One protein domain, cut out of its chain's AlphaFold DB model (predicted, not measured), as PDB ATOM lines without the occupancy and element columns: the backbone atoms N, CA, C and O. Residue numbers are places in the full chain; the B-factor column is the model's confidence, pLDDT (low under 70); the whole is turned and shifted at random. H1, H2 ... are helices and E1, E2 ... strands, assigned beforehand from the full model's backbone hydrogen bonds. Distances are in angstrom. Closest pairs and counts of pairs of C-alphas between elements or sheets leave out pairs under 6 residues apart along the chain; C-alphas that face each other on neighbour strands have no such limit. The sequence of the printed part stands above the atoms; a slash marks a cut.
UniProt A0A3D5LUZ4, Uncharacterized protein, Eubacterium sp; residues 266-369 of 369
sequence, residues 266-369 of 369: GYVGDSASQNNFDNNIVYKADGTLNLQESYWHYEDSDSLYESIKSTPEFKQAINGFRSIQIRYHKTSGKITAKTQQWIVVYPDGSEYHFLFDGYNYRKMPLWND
ATOM      1  N   GLY A 266     121.526 117.312 152.452       48.09
ATOM      2  CA  GLY A 266     121.487 115.858 152.341       48.09
ATOM      3  C   GLY A 266     122.555 115.227 153.238       48.09
ATOM      4  O   GLY A 266     123.517 115.881 153.637       48.09
ATOM      5  N   TYR A 267     122.409 113.945 153.574       41.84
ATOM      6  CA  TYR A 267     123.456 113.196 154.273       41.84
ATOM      7  C   TYR A 267     124.730 113.159 153.406       41.84
ATOM      8  O   TYR A 267     124.813 112.367 152.470       41.84
ATOM      9  N   VAL A 268     125.727 114.009 153.681       36.19
ATOM     10  CA  VAL A 268     126.982 114.028 152.908       36.19
ATOM     11  C   VAL A 268     128.022 113.125 153.560       36.19
ATOM     12  O   VAL A 268     128.756 113.553 154.451       36.19
ATOM     13  N   GLY A 269     128.084 111.872 153.099       39.19
ATOM     14  CA  GLY A 269     129.112 110.881 153.445       39.19
ATOM     15  C   GLY A 269     128.553 109.543 153.940       39.19
ATOM     16  O   GLY A 269     127.364 109.408 154.226       39.19
ATOM     17  N   ASP A 270     129.431 108.544 154.003       41.91
ATOM     18  CA  ASP A 270     129.105 107.193 154.448       41.91
ATOM     19  C   ASP A 270     128.771 107.204 155.946       41.91
ATOM     20  O   ASP A 270     129.601 107.622 156.761       41.91
ATOM     21  N   SER A 271     127.573 106.740 156.318       49.75
ATOM     22  CA  SER A 271     127.068 106.719 157.702       49.75
ATOM     23  C   SER A 271     128.035 106.030 158.672       49.75
ATOM     24  O   SER A 271     128.058 106.346 159.858       49.75
ATOM     25  N   ALA A 272     128.868 105.117 158.164       50.31
ATOM     26  CA  ALA A 272     129.879 104.399 158.933       50.31
ATOM     27  C   ALA A 272     131.104 105.252 159.332       50.31
ATOM     28  O   ALA A 272     131.809 104.898 160.275       50.31
ATOM     29  N   SER A 273     131.361 106.374 158.649       51.22
ATOM     30  CA  SER A 273     132.530 107.248 158.877       51.22
ATOM     31  C   SER A 273     132.207 108.551 159.620       51.22
ATOM     32  O   SER A 273     133.112 109.278 160.026       51.22
ATOM     33  N   GLN A 274     130.921 108.843 159.818       55.41
ATOM     34  CA  GLN A 274     130.437 110.168 160.214       55.41
ATOM     35  C   GLN A 274     130.286 110.381 161.726       55.41
ATOM     36  O   GLN A 274     130.322 111.519 162.174       55.41
ATOM     37  N   ASN A 275     130.250 109.309 162.520       58.34
ATOM     38  CA  ASN A 275     130.021 109.385 163.971       58.34
ATOM     39  C   ASN A 275     131.284 109.147 164.816       58.34
ATOM     40  O   ASN A 275     131.184 108.940 166.021       58.34
ATOM     41  N   ASN A 276     132.472 109.125 164.207       68.81
ATOM     42  CA  ASN A 276     133.707 108.732 164.894       68.81
ATOM     43  C   ASN A 276     134.589 109.941 165.241       68.81
ATOM     44  O   ASN A 276     135.781 109.981 164.937       68.81
ATOM     45  N   PHE A 277     133.981 110.966 165.833       80.94
ATOM     46  CA  PHE A 277     134.702 112.074 166.448       80.94
ATOM     47  C   PHE A 277     134.098 112.366 167.815       80.94
ATOM     48  O   PHE A 277     132.902 112.194 168.010       80.94
ATOM     49  N   ASP A 278     134.915 112.836 168.744       86.31
ATOM     50  CA  ASP A 278     134.418 113.401 169.993       86.31
ATOM     51  C   ASP A 278     134.155 114.890 169.804       86.31
ATOM     52  O   ASP A 278     134.851 115.555 169.027       86.31
ATOM     53  N   ASN A 279     133.180 115.424 170.537       89.19
ATOM     54  CA  ASN A 279     132.980 116.865 170.613       89.19
ATOM     55  C   ASN A 279     134.280 117.566 171.010       89.19
ATOM     56  O   ASN A 279     134.979 117.144 171.931       89.19
ATOM     57  N   ASN A 280     134.557 118.686 170.357       93.88
ATOM     58  CA  ASN A 280     135.596 119.611 170.762       93.88
ATOM     59  C   ASN A 280     134.916 120.909 171.178       93.88
ATOM     60  O   ASN A 280     134.594 121.730 170.326       93.88
ATOM     61  N   ILE A 281     134.648 121.075 172.470       94.62
ATOM     62  CA  ILE A 281     134.030 122.292 173.006       94.62
ATOM     63  C   ILE A 281     135.120 123.101 173.692       94.62
ATOM     64  O   ILE A 281     135.561 122.764 174.792       94.62
ATOM     65  N   VAL A 282     135.574 124.157 173.023       95.88
ATOM     66  CA  VAL A 282     136.652 125.015 173.513       95.88
ATOM     67  C   VAL A 282     136.049 126.328 173.981       95.88
ATOM     68  O   VAL A 282     135.292 126.964 173.252       95.88
ATOM     69  N   TYR A 283     136.408 126.758 175.185       95.12
ATOM     70  CA  TYR A 283     136.031 128.064 175.715       95.12
ATOM     71  C   TYR A 283     137.229 129.006 175.679       95.12
ATOM     72  O   TYR A 283     138.374 128.599 175.888       95.12
ATOM     73  N   LYS A 284     136.961 130.280 175.414       94.50
ATOM     74  CA  LYS A 284     137.938 131.357 175.548       94.50
ATOM     75  C   LYS A 284     138.171 131.672 177.029       94.50
ATOM     76  O   LYS A 284     137.419 131.247 177.906       94.50
ATOM     77  N   ALA A 285     139.198 132.475 177.306       93.88
ATOM     78  CA  ALA A 285     139.530 132.913 178.665       93.88
ATOM     79  C   ALA A 285     138.395 133.699 179.353       93.88
ATOM     80  O   ALA A 285     138.313 133.701 180.577       93.88
ATOM     81  N   ASP A 286     137.516 134.337 178.576       91.44
ATOM     82  CA  ASP A 286     136.334 135.056 179.068       91.44
ATOM     83  C   ASP A 286     135.127 134.139 179.360       91.44
ATOM     84  O   ASP A 286     134.053 134.623 179.710       91.44
ATOM     85  N   GLY A 287     135.291 132.819 179.221       92.06
ATOM     86  CA  GLY A 287     134.246 131.824 179.455       92.06
ATOM     87  C   GLY A 287     133.251 131.663 178.304       92.06
ATOM     88  O   GLY A 287     132.335 130.851 178.412       92.06
ATOM     89  N   THR A 288     133.415 132.390 177.196       93.94
ATOM     90  CA  THR A 288     132.545 132.265 176.019       93.94
ATOM     91  C   THR A 288     133.037 131.177 175.068       93.94
ATOM     92  O   THR A 288     134.215 130.809 175.064       93.94
ATOM     93  N   LEU A 289     132.132 130.619 174.261       95.19
ATOM     94  CA  LEU A 289     132.467 129.551 173.319       95.19
ATOM     95  C   LEU A 289     133.446 130.057 172.242       95.19
ATOM     96  O   LEU A 289     133.224 131.090 171.607       95.19
ATOM     97  N   ASN A 290     134.515 129.305 171.988       95.38
ATOM     98  CA  ASN A 290     135.416 129.552 170.870       95.38
ATOM     99  C   ASN A 290     134.789 129.004 169.579       95.38
ATOM    100  O   ASN A 290     134.908 127.819 169.266       95.38
ATOM    101  N   LEU A 291     134.127 129.884 168.828       93.19
ATOM    102  CA  LEU A 291     133.395 129.562 167.597       93.19
ATOM    103  C   LEU A 291     134.281 129.075 166.436       93.19
ATOM    104  O   LEU A 291     133.765 128.499 165.478       93.19
ATOM    105  N   GLN A 292     135.594 129.319 166.490       92.06
ATOM    106  CA  GLN A 292     136.533 128.911 165.439       92.06
ATOM    107  C   GLN A 292     136.990 127.466 165.598       92.06
ATOM    108  O   GLN A 292     137.162 126.756 164.609       92.06
ATOM    109  N   GLU A 293     137.200 127.050 166.842       92.56
ATOM    110  CA  GLU A 293     137.765 125.743 167.169       92.56
ATOM    111  C   GLU A 293     136.691 124.727 167.544       92.56
ATOM    112  O   GLU A 293     136.893 123.521 167.372       92.56
ATOM    113  N   SER A 294     135.555 125.204 168.060       93.38
ATOM    114  CA  SER A 294     134.539 124.311 168.588       93.38
ATOM    115  C   SER A 294     133.779 123.596 167.481       93.38
ATOM    116  O   SER A 294     133.303 124.214 166.526       93.38
ATOM    117  N   TYR A 295     133.622 122.288 167.655       89.56
ATOM    118  CA  TYR A 295     132.759 121.464 166.828       89.56
ATOM    119  C   TYR A 295     132.064 120.394 167.663       89.56
ATOM    120  O   TYR A 295     132.614 119.904 168.651       89.56
ATOM    121  N   TRP A 296     130.852 120.030 167.264       88.25
ATOM    122  CA  TRP A 296     129.990 119.155 168.050       88.25
ATOM    123  C   TRP A 296     129.104 118.265 167.182       88.25
ATOM    124  O   TRP A 296     129.010 118.449 165.966       88.25
ATOM    125  N   HIS A 297     128.495 117.273 167.822       82.94
ATOM    126  CA  HIS A 297     127.456 116.427 167.245       82.94
ATOM    127  C   HIS A 297     126.095 117.109 167.251       82.94
ATOM    128  O   HIS A 297     125.827 117.992 168.061       82.94
ATOM    129  N   TYR A 298     125.204 116.665 166.369       77.94
ATOM    130  CA  TYR A 298     123.853 117.213 166.260       77.94
ATOM    131  C   TYR A 298     123.109 117.233 167.598       77.94
ATOM    132  O   TYR A 298     122.510 118.251 167.945       77.94
ATOM    133  N   GLU A 299     123.218 116.154 168.367       78.25
ATOM    134  CA  GLU A 299     122.553 115.935 169.652       78.25
ATOM    135  C   GLU A 299     122.922 116.982 170.714       78.25
ATOM    136  O   GLU A 299     122.127 117.253 171.611       78.25
ATOM    137  N   ASP A 300     124.091 117.614 170.593       80.00
ATOM    138  CA  ASP A 300     124.572 118.621 171.541       80.00
ATOM    139  C   ASP A 300     124.226 120.059 171.122       80.00
ATOM    140  O   ASP A 300     124.471 121.003 171.880       80.00
ATOM    141  N   SER A 301     123.631 120.251 169.937       77.06
ATOM    142  CA  SER A 301     123.373 121.581 169.362       77.06
ATOM    143  C   SER A 301     122.479 122.450 170.242       77.06
ATOM    144  O   SER A 301     122.760 123.636 170.417       77.06
ATOM    145  N   ASP A 302     121.443 121.864 170.845       76.00
ATOM    146  CA  ASP A 302     120.512 122.592 171.715       76.00
ATOM    147  C   ASP A 302     121.217 123.144 172.957       76.00
ATOM    148  O   ASP A 302     120.960 124.271 173.378       76.00
ATOM    149  N   SER A 303     122.163 122.381 173.513       79.00
ATOM    150  CA  SER A 303     122.931 122.798 174.690       79.00
ATOM    151  C   SER A 303     123.928 123.922 174.382       79.00
ATOM    152  O   SER A 303     124.213 124.757 175.239       79.00
ATOM    153  N   LEU A 304     124.434 123.979 173.147       85.31
ATOM    154  CA  LEU A 304     125.441 124.950 172.714       85.31
ATOM    155  C   LEU A 304     124.835 126.222 172.117       85.31
ATOM    156  O   LEU A 304     125.521 127.242 172.032       85.31
ATOM    157  N   TYR A 305     123.553 126.198 171.760       84.44
ATOM    158  CA  TYR A 305     122.810 127.354 171.264       84.44
ATOM    159  C   TYR A 305     122.913 128.562 172.206       84.44
ATOM    160  O   TYR A 305     123.269 129.662 171.775       84.44
ATOM    161  N   GLU A 306     122.670 128.363 173.504       86.44
ATOM    162  CA  GLU A 306     122.796 129.429 174.507       86.44
ATOM    163  C   GLU A 306     124.235 129.946 174.613       86.44
ATOM    164  O   GLU A 306     124.465 131.158 174.672       86.44
ATOM    165  N   SER A 307     125.215 129.044 174.536       91.06
ATOM    166  CA  SER A 307     126.634 129.399 174.554       91.06
ATOM    167  C   SER A 307     127.017 130.266 173.352       91.06
ATOM    168  O   SER A 307     127.713 131.264 173.535       91.06
ATOM    169  N   ILE A 308     126.515 129.972 172.147       91.94
ATOM    170  CA  ILE A 308     126.756 130.798 170.951       91.94
ATOM    171  C   ILE A 308     126.133 132.185 171.124       91.94
ATOM    172  O   ILE A 308     126.808 133.192 170.908       91.94
ATOM    173  N   LYS A 309     124.879 132.264 171.587       90.62
ATOM    174  CA  LYS A 309     124.204 133.549 171.832       90.62
ATOM    175  C   LYS A 309     124.884 134.400 172.896       90.62
ATOM    176  O   LYS A 309     124.719 135.618 172.915       90.62
ATOM    177  N   SER A 310     125.623 133.769 173.804       89.94
ATOM    178  CA  SER A 310     126.363 134.476 174.843       89.94
ATOM    179  C   SER A 310     127.607 135.200 174.308       89.94
ATOM    180  O   SER A 310     128.036 136.170 174.944       89.94
ATOM    181  N   THR A 311     128.135 134.778 173.148       93.50
ATOM    182  CA  THR A 311     129.376 135.307 172.563       93.50
ATOM    183  C   THR A 311     129.255 136.787 172.164       93.50
ATOM    184  O   THR A 311     128.196 137.215 171.684       93.50
ATOM    185  N   PRO A 312     130.327 137.587 172.327       91.69
ATOM    186  CA  PRO A 312     130.362 138.972 171.863       91.69
ATOM    187  C   PRO A 312     130.100 139.094 170.359       91.69
ATOM    188  O   PRO A 312     129.345 139.972 169.942       91.69
ATOM    189  N   GLU A 313     130.655 138.177 169.560       92.31
ATOM    190  CA  GLU A 313     130.506 138.144 168.103       92.31
ATOM    191  C   GLU A 313     129.043 138.034 167.675       92.31
ATOM    192  O   GLU A 313     128.612 138.713 166.742       92.31
ATOM    193  N   PHE A 314     128.267 137.184 168.351       92.50
ATOM    194  CA  PHE A 314     126.855 137.004 168.037       92.50
ATOM    195  C   PHE A 314     126.023 138.196 168.515       92.50
ATOM    196  O   PHE A 314     125.276 138.781 167.731       92.50
ATOM    197  N   LYS A 315     126.196 138.616 169.777       91.81
ATOM    198  CA  LYS A 315     125.453 139.747 170.365       91.81
ATOM    199  C   LYS A 315     125.630 141.036 169.574       91.81
ATOM    200  O   LYS A 315     124.659 141.757 169.357       91.81
ATOM    201  N   GLN A 316     126.856 141.320 169.139       91.25
ATOM    202  CA  GLN A 316     127.150 142.506 168.345       91.25
ATOM    203  C   GLN A 316     126.459 142.458 166.977       91.25
ATOM    204  O   GLN A 316     125.977 143.486 166.505       91.25
ATOM    205  N   ALA A 317     126.394 141.283 166.348       90.56
ATOM    206  CA  ALA A 317     125.864 141.133 164.998       90.56
ATOM    207  C   ALA A 317     124.342 141.299 164.907       90.56
ATOM    208  O   ALA A 317     123.850 141.791 163.892       90.56
ATOM    209  N   ILE A 318     123.601 140.892 165.940       90.88
ATOM    210  CA  ILE A 318     122.131 140.822 165.898       90.88
ATOM    211  C   ILE A 318     121.434 141.835 166.816       90.88
ATOM    212  O   ILE A 318     120.276 141.647 167.181       90.88
ATOM    213  N   ASN A 319     122.141 142.879 167.252       87.38
ATOM    214  CA  ASN A 319     121.640 143.827 168.245       87.38
ATOM    215  C   ASN A 319     120.254 144.402 167.879       87.38
ATOM    216  O   ASN A 319     120.024 144.809 166.743       87.38
ATOM    217  N   GLY A 320     119.346 144.476 168.856       85.31
ATOM    218  CA  GLY A 320     117.994 145.014 168.664       85.31
ATOM    219  C   GLY A 320     116.999 144.057 167.997       85.31
ATOM    220  O   GLY A 320     115.953 144.506 167.532       85.31
ATOM    221  N   PHE A 321     117.300 142.757 167.937       90.38
ATOM    222  CA  PHE A 321     116.373 141.747 167.425       90.38
ATOM    223  C   PHE A 321     115.098 141.618 168.280       90.38
ATOM    224  O   PHE A 321     115.100 141.837 169.490       90.38
ATOM    225  N   ARG A 322     114.005 141.193 167.639       90.38
ATOM    226  CA  ARG A 322     112.744 140.804 168.289       90.38
ATOM    227  C   ARG A 322     112.719 139.312 168.610       90.38
ATOM    228  O   ARG A 322     112.307 138.919 169.695       90.38
ATOM    229  N   SER A 323     113.120 138.479 167.655       90.75
ATOM    230  CA  SER A 323     113.206 137.029 167.841       90.75
ATOM    231  C   SER A 323     114.321 136.430 167.000       90.75
ATOM    232  O   SER A 323     114.672 136.956 165.945       90.75
ATOM    233  N   ILE A 324     114.835 135.297 167.461       90.25
ATOM    234  CA  ILE A 324     115.843 134.510 166.761       90.25
ATOM    235  C   ILE A 324     115.375 133.073 166.644       90.25
ATOM    236  O   ILE A 324     114.785 132.518 167.570       90.25
ATOM    237  N   GLN A 325     115.648 132.483 165.492       87.69
ATOM    238  CA  GLN A 325     115.424 131.077 165.233       87.69
ATOM    239  C   GLN A 325     116.706 130.479 164.683       87.69
ATOM    240  O   GLN A 325     117.381 131.055 163.829       87.69
ATOM    241  N   ILE A 326     117.031 129.303 165.188       81.00
ATOM    242  CA  ILE A 326     118.099 128.481 164.662       81.00
ATOM    243  C   ILE A 326     117.517 127.583 163.575       81.00
ATOM    244  O   ILE A 326     116.461 126.971 163.746       81.00
ATOM    245  N   ARG A 327     118.202 127.501 162.437       75.44
ATOM    246  CA  ARG A 327     117.894 126.490 161.433       75.44
ATOM    247  C   ARG A 327     118.908 125.369 161.573       75.44
ATOM    248  O   ARG A 327     120.082 125.540 161.252       75.44
ATOM    249  N   TYR A 328     118.437 124.243 162.098       65.62
ATOM    250  CA  TYR A 328     119.264 123.066 162.298       65.62
ATOM    251  C   TYR A 328     119.614 122.403 160.971       65.62
ATOM    252  O   TYR A 328     118.795 122.242 160.061       65.62
ATOM    253  N   HIS A 329     120.864 121.997 160.896       58.09
ATOM    254  CA  HIS A 329     121.458 121.248 159.813       58.09
ATOM    255  C   HIS A 329     120.971 119.810 159.904       58.09
ATOM    256  O   HIS A 329     120.972 119.218 160.977       58.09
ATOM    257  N   LYS A 330     120.636 119.198 158.770       56.69
ATOM    258  CA  LYS A 330     120.485 117.740 158.696       56.69
ATOM    259  C   LYS A 330     121.833 117.109 158.342       56.69
ATOM    260  O   LYS A 330     121.969 116.473 157.304       56.69
ATOM    261  N   THR A 331     122.851 117.358 159.165       58.62
ATOM    262  CA  THR A 331     124.194 116.791 158.976       58.62
ATOM    263  C   THR A 331     124.441 115.685 159.986       58.62
ATOM    264  O   THR A 331     124.239 115.886 161.177       58.62
ATOM    265  N   SER A 332     124.973 114.560 159.525       56.31
ATOM    266  CA  SER A 332     125.565 113.516 160.371       56.31
ATOM    267  C   SER A 332     127.041 113.783 160.719       56.31
ATOM    268  O   SER A 332     127.664 112.961 161.371       56.31
ATOM    269  N   GLY A 333     127.628 114.894 160.257       69.50
ATOM    270  CA  GLY A 333     129.034 115.252 160.487       69.50
ATOM    271  C   GLY A 333     129.239 116.344 161.542       69.50
ATOM    272  O   GLY A 333     128.290 116.814 162.163       69.50
ATOM    273  N   LYS A 334     130.497 116.779 161.701       78.69
ATOM    274  CA  LYS A 334     130.901 117.860 162.617       78.69
ATOM    275  C   LYS A 334     130.104 119.137 162.364       78.69
ATOM    276  O   LYS A 334     130.251 119.762 161.312       78.69
ATOM    277  N   ILE A 335     129.336 119.562 163.358       81.19
ATOM    278  CA  ILE A 335     128.693 120.871 163.367       81.19
ATOM    279  C   ILE A 335     129.684 121.897 163.894       81.19
ATOM    280  O   ILE A 335     130.420 121.631 164.838       81.19
ATOM    281  N   THR A 336     129.715 123.070 163.268       85.12
ATOM    282  CA  THR A 336     130.526 124.213 163.691       85.12
ATOM    283  C   THR A 336     129.672 125.474 163.661       85.12
ATOM    284  O   THR A 336     128.607 125.508 163.039       85.12
ATOM    285  N   ALA A 337     130.173 126.566 164.238       86.06
ATOM    286  CA  ALA A 337     129.515 127.864 164.122       86.06
ATOM    287  C   ALA A 337     129.334 128.320 162.658       86.06
ATOM    288  O   ALA A 337     128.358 129.003 162.358       86.06
ATOM    289  N   LYS A 338     130.239 127.921 161.747       81.19
ATOM    290  CA  LYS A 338     130.180 128.258 160.311       81.19
ATOM    291  C   LYS A 338     129.030 127.582 159.585       81.19
ATOM    292  O   LYS A 338     128.441 128.170 158.685       81.19
ATOM    293  N   THR A 339     128.730 126.345 159.963       76.12
ATOM    294  CA  THR A 339     127.626 125.610 159.352       76.12
ATOM    295  C   THR A 339     126.288 126.062 159.948       76.12
ATOM    296  O   THR A 339     125.249 125.895 159.315       76.12
ATOM    297  N   GLN A 340     126.292 126.640 161.164       80.75
ATOM    298  CA  GLN A 340     125.085 127.058 161.883       80.75
ATOM    299  C   GLN A 340     124.402 128.270 161.255       80.75
ATOM    300  O   GLN A 340     125.001 129.326 161.054       80.75
ATOM    301  N   GLN A 341     123.097 128.124 161.044       81.94
ATOM    302  CA  GLN A 341     122.249 129.124 160.413       81.94
ATOM    303  C   GLN A 341     121.333 129.796 161.430       81.94
ATOM    304  O   GLN A 341     120.681 129.124 162.236       81.94
ATOM    305  N   TRP A 342     121.246 131.121 161.330       86.88
ATOM    306  CA  TRP A 342     120.427 131.949 162.206       86.88
ATOM    307  C   TRP A 342     119.468 132.800 161.388       86.88
ATOM    308  O   TRP A 342     119.867 133.467 160.434       86.88
ATOM    309  N   ILE A 343     118.200 132.773 161.770       89.00
ATOM    310  CA  ILE A 343     117.143 133.628 161.244       89.00
ATOM    311  C   ILE A 343     116.833 134.646 162.335       89.00
ATOM    312  O   ILE A 343     116.477 134.278 163.455       89.00
ATOM    313  N   VAL A 344     117.016 135.922 162.024       91.19
ATOM    314  CA  VAL A 344     116.874 137.026 162.971       91.19
ATOM    315  C   VAL A 344     115.764 137.934 162.474       91.19
ATOM    316  O   VAL A 344     115.850 138.472 161.371       91.19
ATOM    317  N   VAL A 345     114.735 138.103 163.295       91.94
ATOM    318  CA  VAL A 345     113.590 138.968 163.008       91.94
ATOM    319  C   VAL A 345     113.710 140.228 163.852       91.94
ATOM    320  O   VAL A 345     113.888 140.141 165.070       91.94
ATOM    321  N   TYR A 346     113.588 141.391 163.220       92.75
ATOM    322  CA  TYR A 346     113.670 142.699 163.865       92.75
ATOM    323  C   TYR A 346     112.275 143.274 164.180       92.75
ATOM    324  O   TYR A 346     111.261 142.768 163.688       92.75
ATOM    325  N   PRO A 347     112.177 144.310 165.038       92.75
ATOM    326  CA  PRO A 347     110.895 144.900 165.437       92.75
ATOM    327  C   PRO A 347     110.053 145.460 164.284       92.75
ATOM    328  O   PRO A 347     108.831 145.498 164.392       92.75
ATOM    329  N   ASP A 348     110.690 145.864 163.185       91.88
ATOM    330  CA  ASP A 348     110.034 146.346 161.963       91.88
ATOM    331  C   ASP A 348     109.442 145.219 161.096       91.88
ATOM    332  O   ASP A 348     108.814 145.485 160.073       91.88
ATOM    333  N   GLY A 349     109.620 143.960 161.508       89.00
ATOM    334  CA  GLY A 349     109.187 142.778 160.770       89.00
ATOM    335  C   GLY A 349     110.172 142.322 159.694       89.00
ATOM    336  O   GLY A 349     109.891 141.330 159.025       89.00
ATOM    337  N   SER A 350     111.316 142.997 159.529       87.62
ATOM    338  CA  SER A 350     112.369 142.524 158.636       87.62
ATOM    339  C   SER A 350     112.989 141.231 159.171       87.62
ATOM    340  O   SER A 350     113.207 141.063 160.375       87.62
ATOM    341  N   GLU A 351     113.256 140.302 158.258       88.69
ATOM    342  CA  GLU A 351     113.903 139.028 158.544       88.69
ATOM    343  C   GLU A 351     115.231 138.964 157.797       88.69
ATOM    344  O   GLU A 351     115.298 139.217 156.590       88.69
ATOM    345  N   TYR A 352     116.290 138.611 158.519       86.62
ATOM    346  CA  TYR A 352     117.622 138.464 157.960       86.62
ATOM    347  C   TYR A 352     118.270 137.162 158.396       86.62
ATOM    348  O   TYR A 352     118.144 136.707 159.534       86.62
ATOM    349  N   HIS A 353     119.032 136.594 157.474       85.75
ATOM    350  CA  HIS A 353     119.821 135.405 157.718       85.75
ATOM    351  C   HIS A 353     121.243 135.784 158.128       85.75
ATOM    352  O   HIS A 353     121.841 136.683 157.534       85.75
ATOM    353  N   PHE A 354     121.782 135.094 159.131       87.69
ATOM    354  CA  PHE A 354     123.126 135.309 159.655       87.69
ATOM    355  C   PHE A 354     123.943 134.018 159.634       87.69
ATOM    356  O   PHE A 354     123.447 132.939 159.972       87.69
ATOM    357  N   LEU A 355     125.216 134.162 159.265       84.56
ATOM    358  CA  LEU A 355     126.224 133.102 159.247       84.56
ATOM    359  C   LEU A 355     127.514 133.586 159.902       84.56
ATOM    360  O   LEU A 355     127.823 134.779 159.860       84.56
ATOM    361  N   PHE A 356     128.278 132.653 160.461       86.38
ATOM    362  CA  PHE A 356     129.618 132.924 160.967       86.38
ATOM    363  C   PHE A 356     130.647 132.797 159.835       86.38
ATOM    364  O   PHE A 356     130.809 131.722 159.261       86.38
ATOM    365  N   ASP A 357     131.377 133.872 159.531       80.56
ATOM    366  CA  ASP A 357     132.407 133.884 158.473       80.56
ATOM    367  C   ASP A 357     133.750 133.256 158.918       80.56
ATOM    368  O   ASP A 357     134.684 133.098 158.131       80.56
ATOM    369  N   GLY A 358     133.841 132.840 160.185       84.69
ATOM    370  CA  GLY A 358     135.075 132.408 160.840       84.69
ATOM    371  C   GLY A 358     135.601 133.418 161.851       84.69
ATOM    372  O   GLY A 358     136.391 133.044 162.705       84.69
ATOM    373  N   TYR A 359     135.141 134.663 161.815       86.44
ATOM    374  CA  TYR A 359     135.521 135.698 162.772       86.44
ATOM    375  C   TYR A 359     134.310 136.397 163.373       86.44
ATOM    376  O   TYR A 359     134.310 136.677 164.562       86.44
ATOM    377  N   ASN A 360     133.276 136.673 162.577       88.19
ATOM    378  CA  ASN A 360     132.081 137.387 163.008       88.19
ATOM    379  C   ASN A 360     130.819 136.754 162.428       88.19
ATOM    380  O   ASN A 360     130.841 136.131 161.365       88.19
ATOM    381  N   TYR A 361     129.693 136.988 163.101       89.81
ATOM    382  CA  TYR A 361     128.391 136.788 162.482       89.81
ATOM    383  C   TYR A 361     128.086 137.945 161.533       89.81
ATOM    384  O   TYR A 361     128.228 139.118 161.882       89.81
ATOM    385  N   ARG A 362     127.677 137.615 160.310       84.81
ATOM    386  CA  ARG A 362     127.380 138.587 159.255       84.81
ATOM    387  C   ARG A 362     125.968 138.383 158.741       84.81
ATOM    388  O   ARG A 362     125.567 137.247 158.484       84.81
ATOM    389  N   LYS A 363     125.250 139.494 158.538       85.81
ATOM    390  CA  LYS A 363     124.023 139.502 157.739       85.81
ATOM    391  C   LYS A 363     124.387 139.020 156.338       85.81
ATOM    392  O   LYS A 363     125.311 139.544 155.717       85.81
ATOM    393  N   MET A 364     123.651 138.038 155.843       79.56
ATOM    394  CA  MET A 364     123.823 137.558 154.484       79.56
ATOM    395  C   MET A 364     123.337 138.619 153.496       79.56
ATOM    396  O   MET A 364     122.237 139.152 153.679       79.56
ATOM    397  N   PRO A 365     124.110 138.919 152.438       76.12
ATOM    398  CA  PRO A 365     123.655 139.830 151.401       76.12
ATOM    399  C   PRO A 365     122.388 139.282 150.747       76.12
ATOM    400  O   PRO A 365     122.382 138.143 150.259       76.12
ATOM    401  N   LEU A 366     121.327 140.089 150.711       78.06
ATOM    402  CA  LEU A 366     120.188 139.796 149.852       78.06
ATOM    403  C   LEU A 366     120.570 140.109 148.404       78.06
ATOM    404  O   LEU A 366     121.370 141.006 148.116       78.06
ATOM    405  N   TRP A 367     120.000 139.358 147.462       78.50
ATOM    406  CA  TRP A 367     120.249 139.628 146.045       78.50
ATOM    407  C   TRP A 367     119.752 141.018 145.615       78.50
ATOM    408  O   TRP A 367     120.389 141.665 144.777       78.50
ATOM    409  N   ASN A 368     118.628 141.443 146.200       72.50
ATOM    410  CA  ASN A 368     117.929 142.693 145.896       72.50
ATOM    411  C   ASN A 368     118.322 143.873 146.803       72.50
ATOM    412  O   ASN A 368     117.919 144.990 146.489       72.50
ATOM    413  N   ASP A 369     119.079 143.629 147.880       61.09
ATOM    414  CA  ASP A 369     119.785 144.690 148.624       61.09
ATOM    415  C   ASP A 369     120.959 145.202 147.778       61.09
ATOM    416  O   ASP A 369     121.313 146.394 147.865       61.09
TER     417      ASP A 369
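Overview. This is residues 266 to 369 of the 369 residues of an uncharacterized protein of Eubacterium sp (UniProt A0A3D5LUZ4). With little regular structure, this domain is a small twisted antiparallel sheet, in order E1, E2, E3, E4, with short H2 over its E4 edge and H1 meeting H2 at a corner. Before H1 a long unnamed stretch, residues 266 to 297, folds back near residue 285. The printed part has 104 residues, 38 in named elements, in the order H1, H2, E1, E2, E3, E4; it is mixed and compact, with a radius of gyration of the C-alphas of 14.6 A and spans of 46 by 35 by 20 A.

Arrangement. E1, residues 323 to 327, E2, 341 to 345, E3, 351 to 356, and E4, 361 to 363, form a meander, each strand the antiparallel neighbour of the one before. Within hydrogen-bond range are N 325 and O 343, 2.8 A, N 344 and O 352, 2.8 A, and N 362 and O 355, 2.9 A. H2, residues 312 to 317, is on the sheet; its closest C-alpha pair with E4, Ala 317 and Tyr 361, is 5.6 A apart. H1, residues 298 to 310, is about perpendicular to H2, at 82 degrees. Every O i to N i+4 pair is within range in H2, 5 of 9 in H1.

Along the chain. H1 runs 19.4 A from C-alpha 298 at (123.853, 117.213, 166.260); E3 runs 17.0 A. E4 ends at C-alpha 363, (124.023, 139.502, 157.739).

Size, cuts and confidence. The printed part has no cut. The E1 to E2 link is long. Residues 266 to 276, 328 to 333 and 369 have pLDDT under 70.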